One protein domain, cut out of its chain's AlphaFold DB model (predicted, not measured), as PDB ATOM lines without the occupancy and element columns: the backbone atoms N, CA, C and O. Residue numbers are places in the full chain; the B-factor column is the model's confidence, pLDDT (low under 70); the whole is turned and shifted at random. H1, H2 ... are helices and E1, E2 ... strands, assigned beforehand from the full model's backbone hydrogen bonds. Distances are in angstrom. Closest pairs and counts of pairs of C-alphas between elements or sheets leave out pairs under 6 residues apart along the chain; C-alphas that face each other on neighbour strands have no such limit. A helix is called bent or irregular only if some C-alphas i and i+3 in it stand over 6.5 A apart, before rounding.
ATOM      1  N   LYS A   5     201.090 176.716 236.922       91.56
ATOM      2  CA  LYS A   5     201.956 177.902 237.067       91.56
ATOM      3  C   LYS A   5     203.123 177.921 236.074       91.56
ATOM      4  O   LYS A   5     203.587 178.985 235.683       91.56
ATOM      5  N   GLN A   6     203.634 176.753 235.678       91.25
ATOM      6  CA  GLN A   6     204.687 176.657 234.664       91.25
ATOM      7  C   GLN A   6     204.152 176.901 233.250       91.25
ATOM      8  O   GLN A   6     204.880 177.440 232.425       91.25
ATOM      9  N   ILE A   7     202.910 176.497 232.971       91.00
ATOM     10  CA  ILE A   7     202.233 176.762 231.697       91.00
ATOM     11  C   ILE A   7     201.908 178.252 231.574       91.00
ATOM     12  O   ILE A   7     202.225 178.860 230.560       91.00
ATOM     13  N   GLU A   8     201.341 178.844 232.624       90.88
ATOM     14  CA  GLU A   8     200.973 180.261 232.669       90.88
ATOM     15  C   GLU A   8     202.189 181.162 232.409       90.88
ATOM     16  O   GLU A   8     202.139 182.024 231.543       90.88
ATOM     17  N   ARG A   9     203.341 180.874 233.032       92.88
ATOM     18  CA  ARG A   9     204.604 181.605 232.792       92.88
ATOM     19  C   ARG A   9     205.127 181.548 231.354       92.88
ATOM     20  O   ARG A   9     206.017 182.322 231.018       92.88
ATOM     21  N   LYS A  10     204.668 180.592 230.543       90.38
ATOM     22  CA  LYS A  10     205.104 180.437 229.149       90.38
ATOM     23  C   LYS A  10     204.224 181.193 228.156       90.38
ATOM     24  O   LYS A  10     204.641 181.340 227.014       90.38
ATOM     25  N   ILE A  11     203.028 181.613 228.555       91.25
ATOM     26  CA  ILE A  11     202.073 182.280 227.671       91.25
ATOM     27  C   ILE A  11     202.236 183.790 227.837       91.25
ATOM     28  O   ILE A  11     202.407 184.283 228.949       91.25
ATOM     29  N   ASP A  12     202.190 184.510 226.718       92.62
ATOM     30  CA  ASP A  12     202.254 185.969 226.704       92.62
ATOM     31  C   ASP A  12     201.144 186.591 227.570       92.62
ATOM     32  O   ASP A  12     199.999 186.123 227.574       92.62
ATOM     33  N   SER A  13     201.474 187.656 228.305       90.69
ATOM     34  CA  SER A  13     200.543 188.309 229.230       90.69
ATOM     35  C   SER A  13     199.276 188.817 228.541       90.69
ATOM     36  O   SER A  13     198.197 188.699 229.113       90.69
ATOM     37  N   VAL A  14     199.372 189.296 227.296       92.06
ATOM     38  CA  VAL A  14     198.214 189.774 226.522       92.06
ATOM     39  C   VAL A  14     197.247 188.625 226.235       92.06
ATOM     40  O   VAL A  14     196.028 188.775 226.335       92.06
ATOM     41  N   VAL A  15     197.782 187.445 225.922       91.75
ATOM     42  CA  VAL A  15     196.976 186.241 225.689       91.75
ATOM     43  C   VAL A  15     196.347 185.746 226.992       91.75
ATOM     44  O   VAL A  15     195.186 185.334 226.995       91.75
ATOM     45  N   LEU A  16     197.073 185.808 228.111       93.25
ATOM     46  CA  LEU A  16     196.526 185.451 229.421       93.25
ATOM     47  C   LEU A  16     195.379 186.375 229.839       93.25
ATOM     48  O   LEU A  16     194.373 185.877 230.349       93.25
ATOM     49  N   ASP A  17     195.499 187.678 229.596       93.19
ATOM     50  CA  ASP A  17     194.443 188.655 229.870       93.19
ATOM     51  C   ASP A  17     193.218 188.413 228.988       93.19
ATOM     52  O   ASP A  17     192.081 188.425 229.477       93.19
ATOM     53  N   TYR A  18     193.442 188.087 227.711       93.62
ATOM     54  CA  TYR A  18     192.376 187.661 226.814       93.62
ATOM     55  C   TYR A  18     191.653 186.433 227.377       93.62
ATOM     56  O   TYR A  18     190.455 186.508 227.637       93.62
ATOM     57  N   ILE A  19     192.359 185.337 227.677       94.25
ATOM     58  CA  ILE A  19     191.756 184.114 228.241       94.25
ATOM     59  C   ILE A  19     191.006 184.414 229.551       94.25
ATOM     60  O   ILE A  19     189.886 183.938 229.764       94.25
ATOM     61  N   ARG A  20     191.575 185.264 230.414       94.06
ATOM     62  CA  ARG A  20     190.959 185.680 231.681       94.06
ATOM     63  C   ARG A  20     189.624 186.395 231.464       94.06
ATOM     64  O   ARG A  20     188.681 186.139 232.210       94.06
ATOM     65  N   SER A  21     189.502 187.227 230.428       91.12
ATOM     66  CA  SER A  21     188.254 187.937 230.105       91.12
ATOM     67  C   SER A  21     187.095 187.007 229.692       91.12
ATOM     68  O   SER A  21     185.933 187.325 229.948       91.12
ATOM     69  N   TYR A  22     187.398 185.820 229.150       92.19
ATOM     70  CA  TYR A  22     186.410 184.790 228.780       92.19
ATOM     71  C   TYR A  22     186.169 183.743 229.872       92.19
ATOM     72  O   TYR A  22     185.369 182.824 229.692       92.19
ATOM     73  N   SER A  23     186.828 183.884 231.020       94.50
ATOM     74  CA  SER A  23     186.727 182.940 232.136       94.50
ATOM     75  C   SER A  23     185.674 183.341 233.175       94.50
ATOM     76  O   SER A  23     185.677 182.842 234.298       94.50
ATOM     77  N   TYR A  24     184.761 184.242 232.814       91.75
ATOM     78  CA  TYR A  24     183.656 184.664 233.667       91.75
ATOM     79  C   TYR A  24     182.385 183.880 233.343       91.75
ATOM     80  O   TYR A  24     181.957 183.822 232.190       91.75
ATOM     81  N   VAL A  25     181.750 183.329 234.372       89.31
ATOM     82  CA  VAL A  25     180.488 182.593 234.264       89.31
ATOM     83  C   VAL A  25     179.325 183.412 234.835       89.31
ATOM     84  O   VAL A  25     179.540 184.274 235.695       89.31
ATOM     85  N   PRO A  26     178.086 183.184 234.366       87.75
ATOM     86  CA  PRO A  26     176.890 183.737 234.992       87.75
ATOM     87  C   PRO A  26     176.824 183.344 236.475       87.75
ATOM     88  O   PRO A  26     176.756 182.165 236.810       87.75
ATOM     89  N   GLY A  27     176.882 184.335 237.355       81.81
ATOM     90  CA  GLY A  27     176.722 184.201 238.800       81.81
ATOM     91  C   GLY A  27     175.277 184.436 239.232       81.81
ATOM     92  O   GLY A  27     174.333 184.281 238.455       81.81
ATOM     93  N   LYS A  28     175.076 184.827 240.493       84.12
ATOM     94  CA  LYS A  28     173.723 185.025 241.037       84.12
ATOM     95  C   LYS A  28     173.022 186.239 240.414       84.12
ATOM     96  O   LYS A  28     173.649 187.243 240.071       84.12
ATOM     97  N   VAL A  29     171.693 186.164 240.319       83.69
ATOM     98  CA  VAL A  29     170.863 187.328 239.988       83.69
ATOM     99  C   VAL A  29     170.948 188.305 241.155       83.69
ATOM    100  O   VAL A  29     170.529 187.993 242.270       83.69
ATOM    101  N   LYS A  30     171.508 189.485 240.902       84.81
ATOM    102  CA  LYS A  30     171.555 190.590 241.857       84.81
ATOM    103  C   LYS A  30     170.489 191.610 241.492       84.81
ATOM    104  O   LYS A  30     170.185 191.822 240.318       84.81
ATOM    105  N   LYS A  31     169.915 192.230 242.518       85.62
ATOM    106  CA  LYS A  31     168.898 193.270 242.390       85.62
ATOM    107  C   LYS A  31     169.502 194.582 242.850       85.62
ATOM    108  O   LYS A  31     169.884 194.710 244.008       85.62
ATOM    109  N   GLU A  32     169.581 195.544 241.947       88.31
ATOM    110  CA  GLU A  32     170.050 196.892 242.251       88.31
ATOM    111  C   GLU A  32     168.867 197.854 242.221       88.31
ATOM    112  O   GLU A  32     168.025 197.799 241.317       88.31
ATOM    113  N   LEU A  33     168.757 198.685 243.257       85.75
ATOM    114  CA  LEU A  33     167.670 199.641 243.425       85.75
ATOM    115  C   LEU A  33     168.158 201.034 243.040       85.75
ATOM    116  O   LEU A  33     168.977 201.628 243.735       85.75
ATOM    117  N   PHE A  34     167.596 201.578 241.968       85.00
ATOM    118  CA  PHE A  34     167.846 202.943 241.528       85.00
ATOM    119  C   PHE A  34     166.727 203.848 242.030       85.00
ATOM    120  O   PHE A  34     165.540 203.572 241.843       85.00
ATOM    121  N   LYS A  35     167.094 204.950 242.679       87.44
ATOM    122  CA  LYS A  35     166.143 205.976 243.104       87.44
ATOM    123  C   LYS A  35     165.720 206.799 241.885       87.44
ATOM    124  O   LYS A  35     166.570 207.421 241.262       87.44
ATOM    125  N   LEU A  36     164.428 206.809 241.555       82.75
ATOM    126  CA  LEU A  36     163.901 207.535 240.393       82.75
ATOM    127  C   LEU A  36     163.526 208.978 240.738       82.75
ATOM    128  O   LEU A  36     163.998 209.912 240.101       82.75
ATOM    129  N   SER A  37     162.660 209.175 241.735       80.31
ATOM    130  CA  SER A  37     162.190 210.509 242.127       80.31
ATOM    131  C   SER A  37     161.533 210.502 243.509       80.31
ATOM    132  O   SER A  37     161.122 209.458 244.023       80.31
ATOM    133  N   LYS A  38     161.457 211.674 244.150       75.62
ATOM    134  CA  LYS A  38     160.782 211.865 245.442       75.62
ATOM    135  C   LYS A  38     159.382 212.420 245.177       75.62
ATOM    136  O   LYS A  38     159.244 213.462 244.549       75.62
ATOM    137  N   THR A  39     158.353 211.708 245.615       78.75
ATOM    138  CA  THR A  39     156.942 212.093 245.458       78.75
ATOM    139  C   THR A  39     156.359 212.545 246.797       78.75
ATOM    140  O   THR A  39     156.958 212.291 247.845       78.75
ATOM    141  N   LYS A  40     155.178 213.182 246.784       73.62
ATOM    142  CA  LYS A  40     154.477 213.638 248.004       73.62
ATOM    143  C   LYS A  40     154.139 212.501 248.988       73.62
ATOM    144  O   LYS A  40     153.903 212.780 250.153       73.62
ATOM    145  N   ILE A  41     154.159 211.244 248.532       73.56
ATOM    146  CA  ILE A  41     153.817 210.040 249.314       73.56
ATOM    147  C   ILE A  41     155.073 209.191 249.638       73.56
ATOM    148  O   ILE A  41     154.984 208.185 250.332       73.56
ATOM    149  N   GLY A  42     156.268 209.569 249.154       84.38
ATOM    150  CA  GLY A  42     157.521 208.837 249.409       84.38
ATOM    151  C   GLY A  42     158.502 208.807 248.230       84.38
ATOM    152  O   GLY A  42     158.268 209.401 247.176       84.38
ATOM    153  N   THR A  43     159.636 208.117 248.391       84.25
ATOM    154  CA  THR A  43     160.652 207.971 247.330       84.25
ATOM    155  C   THR A  43     160.336 206.775 246.433       84.25
ATOM    156  O   THR A  43     160.232 205.653 246.922       84.25
ATOM    157  N   LYS A  44     160.236 206.995 245.118       83.25
ATOM    158  CA  LYS A  44     160.027 205.932 244.131       83.25
ATOM    159  C   LYS A  44     161.371 205.318 243.736       83.25
ATOM    160  O   LYS A  44     162.274 206.031 243.295       83.25
ATOM    161  N   TYR A  45     161.487 204.002 243.872       88.50
ATOM    162  CA  TYR A  45     162.645 203.220 243.432       88.50
ATOM    163  C   TYR A  45     162.260 202.334 242.245       88.50
ATOM    164  O   TYR A  45     161.121 201.874 242.159       88.50
ATOM    165  N   VAL A  46     163.208 202.073 241.346       87.94
ATOM    166  CA  VAL A  46     163.110 201.024 240.327       87.94
ATOM    167  C   VAL A  46     164.179 199.982 240.587       87.94
ATOM    168  O   VAL A  46     165.329 200.310 240.869       87.94
ATOM    169  N   SER A  47     163.800 198.712 240.512       84.62
ATOM    170  CA  SER A  47     164.758 197.625 240.619       84.62
ATOM    171  C   SER A  47     165.165 197.127 239.248       84.62
ATOM    172  O   SER A  47     164.297 196.782 238.447       84.62
ATOM    173  N   ARG A  48     166.469 196.994 239.021       87.25
ATOM    174  CA  ARG A  48     167.007 196.246 237.889       87.25
ATOM    175  C   ARG A  48     167.616 194.953 238.406       87.25
ATOM    176  O   ARG A  48     168.499 194.976 239.262       87.25
ATOM    177  N   ASN A  49     167.146 193.834 237.872       87.12
ATOM    178  CA  ASN A  49     167.816 192.558 238.060       87.12
ATOM    179  C   ASN A  49     168.911 192.436 237.000       87.12
ATOM    180  O   ASN A  49     168.656 192.673 235.818       87.12
ATOM    181  N   TYR A  50     170.118 192.069 237.408       84.19
ATOM    182  CA  TYR A  50     171.181 191.691 236.487       84.19
ATOM    183  C   TYR A  50     171.879 190.432 236.986       84.19
ATOM    184  O   TYR A  50     171.932 190.150 238.182       84.19
ATOM    185  N   ILE A  51     172.409 189.655 236.052       83.94
ATOM    186  CA  ILE A  51     173.202 188.474 236.369       83.94
ATOM    187  C   ILE A  51     174.635 188.956 236.573       83.94
ATOM    188  O   ILE A  51     175.255 189.453 235.628       83.94
ATOM    189  N   SER A  52     175.160 188.873 237.798       86.06
ATOM    190  CA  SER A  52     176.565 189.222 238.017       86.06
ATOM    191  C   SER A  52     177.454 188.202 237.326       86.06
ATOM    192  O   SER A  52     177.155 187.017 237.368       86.06
ATOM    193  N   LYS A  53     178.552 188.631 236.713       88.75
ATOM    194  CA  LYS A  53     179.567 187.711 236.198       88.75
ATOM    195  C   LYS A  53     180.552 187.383 237.317       88.75
ATOM    196  O   LYS A  53     181.109 188.297 237.918       88.75
ATOM    197  N   GLU A  54     180.759 186.104 237.596       90.69
ATOM    198  CA  GLU A  54     181.733 185.630 238.583       90.69
ATOM    199  C   GLU A  54     182.904 184.970 237.858       90.69
ATOM    200  O   GLU A  54     182.718 184.228 236.892       90.69
ATOM    201  N   PHE A  55     184.128 185.274 238.283       93.19
ATOM    202  CA  PHE A  55     185.318 184.686 237.680       93.19
ATOM    203  C   PHE A  55     185.435 183.210 238.072       93.19
ATOM    204  O   PHE A  55     185.420 182.870 239.254       93.19
ATOM    205  N   SER A  56     185.583 182.330 237.083       94.75
ATOM    206  CA  SER A  56     185.770 180.898 237.294       94.75
ATOM    207  C   SER A  56     187.238 180.525 237.113       94.75
ATOM    208  O   SER A  56     187.722 180.355 235.992       94.75
ATOM    209  N   GLN A  57     187.934 180.330 238.237       93.12
ATOM    210  CA  GLN A  57     189.320 179.847 238.256       93.12
ATOM    211  C   GLN A  57     189.465 178.518 237.498       93.12
ATOM    212  O   GLN A  57     190.415 178.324 236.750       93.12
ATOM    213  N   VAL A  58     188.487 177.617 237.630       93.06
ATOM    214  CA  VAL A  58     188.497 176.311 236.954       93.06
ATOM    215  C   VAL A  58     188.411 176.469 235.433       93.06
ATOM    216  O   VAL A  58     189.125 175.788 234.696       93.06
ATOM    217  N   LEU A  59     187.556 177.379 234.949       92.44
ATOM    218  CA  LEU A  59     187.417 177.654 233.519       92.44
ATOM    219  C   LEU A  59     188.691 178.288 232.950       92.44
ATOM    220  O   LEU A  59     189.152 177.865 231.889       92.44
ATOM    221  N   TYR A  60     189.278 179.224 233.695       95.06
ATOM    222  CA  TYR A  60     190.549 179.855 233.354       95.06
ATOM    223  C   TYR A  60     191.674 178.833 233.221       95.06
ATOM    224  O   TYR A  60     192.333 178.755 232.183       95.06
ATOM    225  N   GLU A  61     191.850 177.976 234.230       94.50
ATOM    226  CA  GLU A  61     192.896 176.957 234.207       94.50
ATOM    227  C   GLU A  61     192.739 175.983 233.038       94.50
ATOM    228  O   GLU A  61     193.729 175.588 232.415       94.50
ATOM    229  N   ARG A  62     191.495 175.613 232.716       94.88
ATOM    230  CA  ARG A  62     191.189 174.748 231.575       94.88
ATOM    231  C   ARG A  62     191.574 175.408 230.254       94.88
ATOM    232  O   ARG A  62     192.291 174.791 229.471       94.88
ATOM    233  N   GLN A  63     191.146 176.649 230.027       93.81
ATOM    234  CA  GLN A  63     191.401 177.378 228.779       93.81
ATOM    235  C   GLN A  63     192.894 177.660 228.569       93.81
ATOM    236  O   GLN A  63     193.413 177.477 227.470       93.81
ATOM    237  N   VAL A  64     193.620 178.018 229.631       93.75
ATOM    238  CA  VAL A  64     195.080 178.201 229.594       93.75
ATOM    239  C   VAL A  64     195.799 176.898 229.219       93.75
ATOM    240  O   VAL A  64     196.704 176.900 228.381       93.75
ATOM    241  N   ARG A  65     195.391 175.757 229.796       92.88
ATOM    242  CA  ARG A  65     195.959 174.444 229.435       92.88
ATOM    243  C   ARG A  65     195.652 174.070 227.989       92.88
ATOM    244  O   ARG A  65     196.537 173.579 227.294       92.88
ATOM    245  N   GLU A  66     194.426 174.301 227.539       92.38
ATOM    246  CA  GLU A  66     193.994 174.016 226.171       92.38
ATOM    247  C   GLU A  66     194.774 174.845 225.144       92.38
ATOM    248  O   GLU A  66     195.290 174.294 224.168       92.38
ATOM    249  N   TYR A  67     194.956 176.140 225.412       92.94
ATOM    250  CA  TYR A  67     195.778 177.024 224.591       92.94
ATOM    251  C   TYR A  67     197.225 176.518 224.497       92.94
ATOM    252  O   TYR A  67     197.770 176.363 223.400       92.94
ATOM    253  N   TYR A  68     197.833 176.175 225.638       91.56
ATOM    254  CA  TYR A  68     199.197 175.649 225.676       91.56
ATOM    255  C   TYR A  68     199.347 174.345 224.889       91.56
ATOM    256  O   TYR A  68     200.303 174.195 224.131       91.56
ATOM    257  N   LEU A  69     198.420 173.398 225.037       89.56
ATOM    258  CA  LEU A  69     198.484 172.115 224.332       89.56
ATOM    259  C   LEU A  69     198.304 172.279 222.818       89.56
ATOM    260  O   LEU A  69     199.003 171.624 222.040       89.56
ATOM    261  N   THR A  70     197.392 173.158 222.408       88.38
ATOM    262  CA  THR A  70     196.995 173.314 221.003       88.38
ATOM    263  C   THR A  70     198.026 174.092 220.196       88.38
ATOM    264  O   THR A  70     198.382 173.675 219.090       88.38
ATOM    265  N   TYR A  71     198.532 175.192 220.752       87.06
ATOM    266  CA  TYR A  71     199.373 176.135 220.018       87.06
ATOM    267  C   TYR A  71     200.843 175.988 220.409       87.06
ATOM    268  O   TYR A  71     201.668 175.606 219.581       87.06
ATOM    269  N   MET A  72     201.172 176.149 221.690       84.81
ATOM    270  CA  MET A  72     202.571 176.178 222.126       84.81
ATOM    271  C   MET A  72     203.248 174.807 222.119       84.81
ATOM    272  O   MET A  72     204.359 174.660 221.623       84.81
ATOM    273  N   GLN A  73     202.602 173.762 222.639       81.12
ATOM    274  CA  GLN A  73     203.202 172.428 222.700       81.12
ATOM    275  C   GLN A  73     203.341 171.812 221.302       81.12
ATOM    276  O   GLN A  73     204.265 171.034 221.049       81.12
ATOM    277  N   LYS A  74     202.431 172.153 220.383       78.00
ATOM    278  CA  LYS A  74     202.495 171.747 218.977       78.00
ATOM    279  C   LYS A  74     203.660 172.433 218.265       78.00
ATOM    280  O   LYS A  74     204.406 171.749 217.564       78.00
ATOM    281  N   GLU A  75     203.879 173.723 218.508       76.75
ATOM    282  CA  GLU A  75     205.064 174.438 218.027       76.75
ATOM    283  C   GLU A  75     206.356 173.915 218.653       76.75
ATOM    284  O   GLU A  75     207.261 173.547 217.913       76.75
ATOM    285  N   GLU A  76     206.420 173.726 219.974       76.81
ATOM    286  CA  GLU A  76     207.584 173.133 220.650       76.81
ATOM    287  C   GLU A  76     207.893 171.721 220.109       76.81
ATOM    288  O   GLU A  76     209.056 171.344 219.962       76.81
ATOM    289  N   LYS A  77     206.871 170.912 219.784       72.06
ATOM    290  CA  LYS A  77     207.045 169.594 219.145       72.06
ATOM    291  C   LYS A  77     207.508 169.716 217.693       72.06
ATOM    292  O   LYS A  77     208.334 168.909 217.270       72.06
ATOM    293  N   ASN A  78     207.018 170.695 216.939       65.31
ATOM    294  CA  ASN A  78     207.449 170.960 215.565       65.31
ATOM    295  C   ASN A  78     208.882 171.504 215.517       65.31
ATOM    296  O   ASN A  78     209.678 171.048 214.699       65.31
ATOM    297  N   GLU A  79     209.260 172.384 216.440       60.91
ATOM    298  CA  GLU A  79     210.636 172.829 216.640       60.91
ATOM    299  C   GLU A  79     211.540 171.687 217.086       60.91
ATOM    300  O   GLU A  79     212.638 171.544 216.561       60.91
ATOM    301  N   LYS A  80     211.092 170.817 218.000       56.47
ATOM    302  CA  LYS A  80     211.845 169.614 218.391       56.47
ATOM    303  C   LYS A  80     211.955 168.599 217.253       56.47
ATOM    304  O   LYS A  80     212.973 167.925 217.163       56.47
ATOM    305  N   LYS A  81     210.968 168.499 216.354       54.97
ATOM    306  CA  LYS A  81     211.068 167.717 215.107       54.97
ATOM    307  C   LYS A  81     212.025 168.361 214.097       54.97
ATOM    308  O   LYS A  81     212.738 167.624 213.430       54.97
ATOM    309  N   LYS A  82     212.102 169.697 214.027       52.31
ATOM    310  CA  LYS A  82     213.130 170.426 213.256       52.31
ATOM    311  C   LYS A  82     214.534 170.283 213.874       52.31
ATOM    312  O   LYS A  82     215.501 170.155 213.135       52.31
ATOM    313  N   LYS A  83     214.644 170.250 215.211       46.28
ATOM    314  CA  LYS A  83     215.893 170.111 215.993       46.28
ATOM    315  C   LYS A  83     216.337 168.663 216.223       46.28
ATOM    316  O   LYS A  83     217.472 168.448 216.648       46.28
ATOM    317  N   ARG A  84     215.496 167.654 215.949       45.47
ATOM    318  CA  ARG A  84     215.941 166.259 215.812       45.47
ATOM    319  C   ARG A  84     216.871 166.232 214.608       45.47
ATOM    320  O   ARG A  84     216.398 166.182 213.477       45.47
TER     321      ARG A  84
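This is residues 5 to 84 of the 531 residues of an uncharacterized protein of Bacillus cereus (UniProt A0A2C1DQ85). A long, bent hairpin of strands E1 and E2 makes one half of a rod; helix H3 continues from its open end, with short helices H1 and H2 packed on H3's residues 60 to 68. Residues 73 to 84 stick out. The 80 printed residues run H1, H2, E1, E2, H3, mixed in class, extended, radius of gyration of the C-alphas 22.8 A, spans 84 by 19 by 17 A.

E1, residues 24 to 39, 40.1 A long, begins at C-alpha (183.656, 184.664, 233.667) and bends by 64 degrees at residue 27. E2, residues 42 to 55, is 38.6 A long. H3, residues 57 to 83, 36.0 A, ends at C-alpha (215.893, 170.111, 215.993). H2 is residues 13 to 21, H1 residues 5 to 8.

E1 and E2 are an antiparallel hairpin; N 25 and O 54, 2.8 A apart, are within hydrogen-bond range. H3 touches H2, closest C-alphas Tyr 60 and Arg 20, 6.1 A, and H1, closest Tyr 68 and Ile 7, 6.8 A. O i to N i+4 pairs are within range throughout H2, and 21 of 23 in H3; H1 is too short.

The farthest C-alphas, Lys 40 and Arg 84, are 84.0 A apart. The printed part has no cut; its links are tight. Residues 78 to 84 have pLDDT under 70.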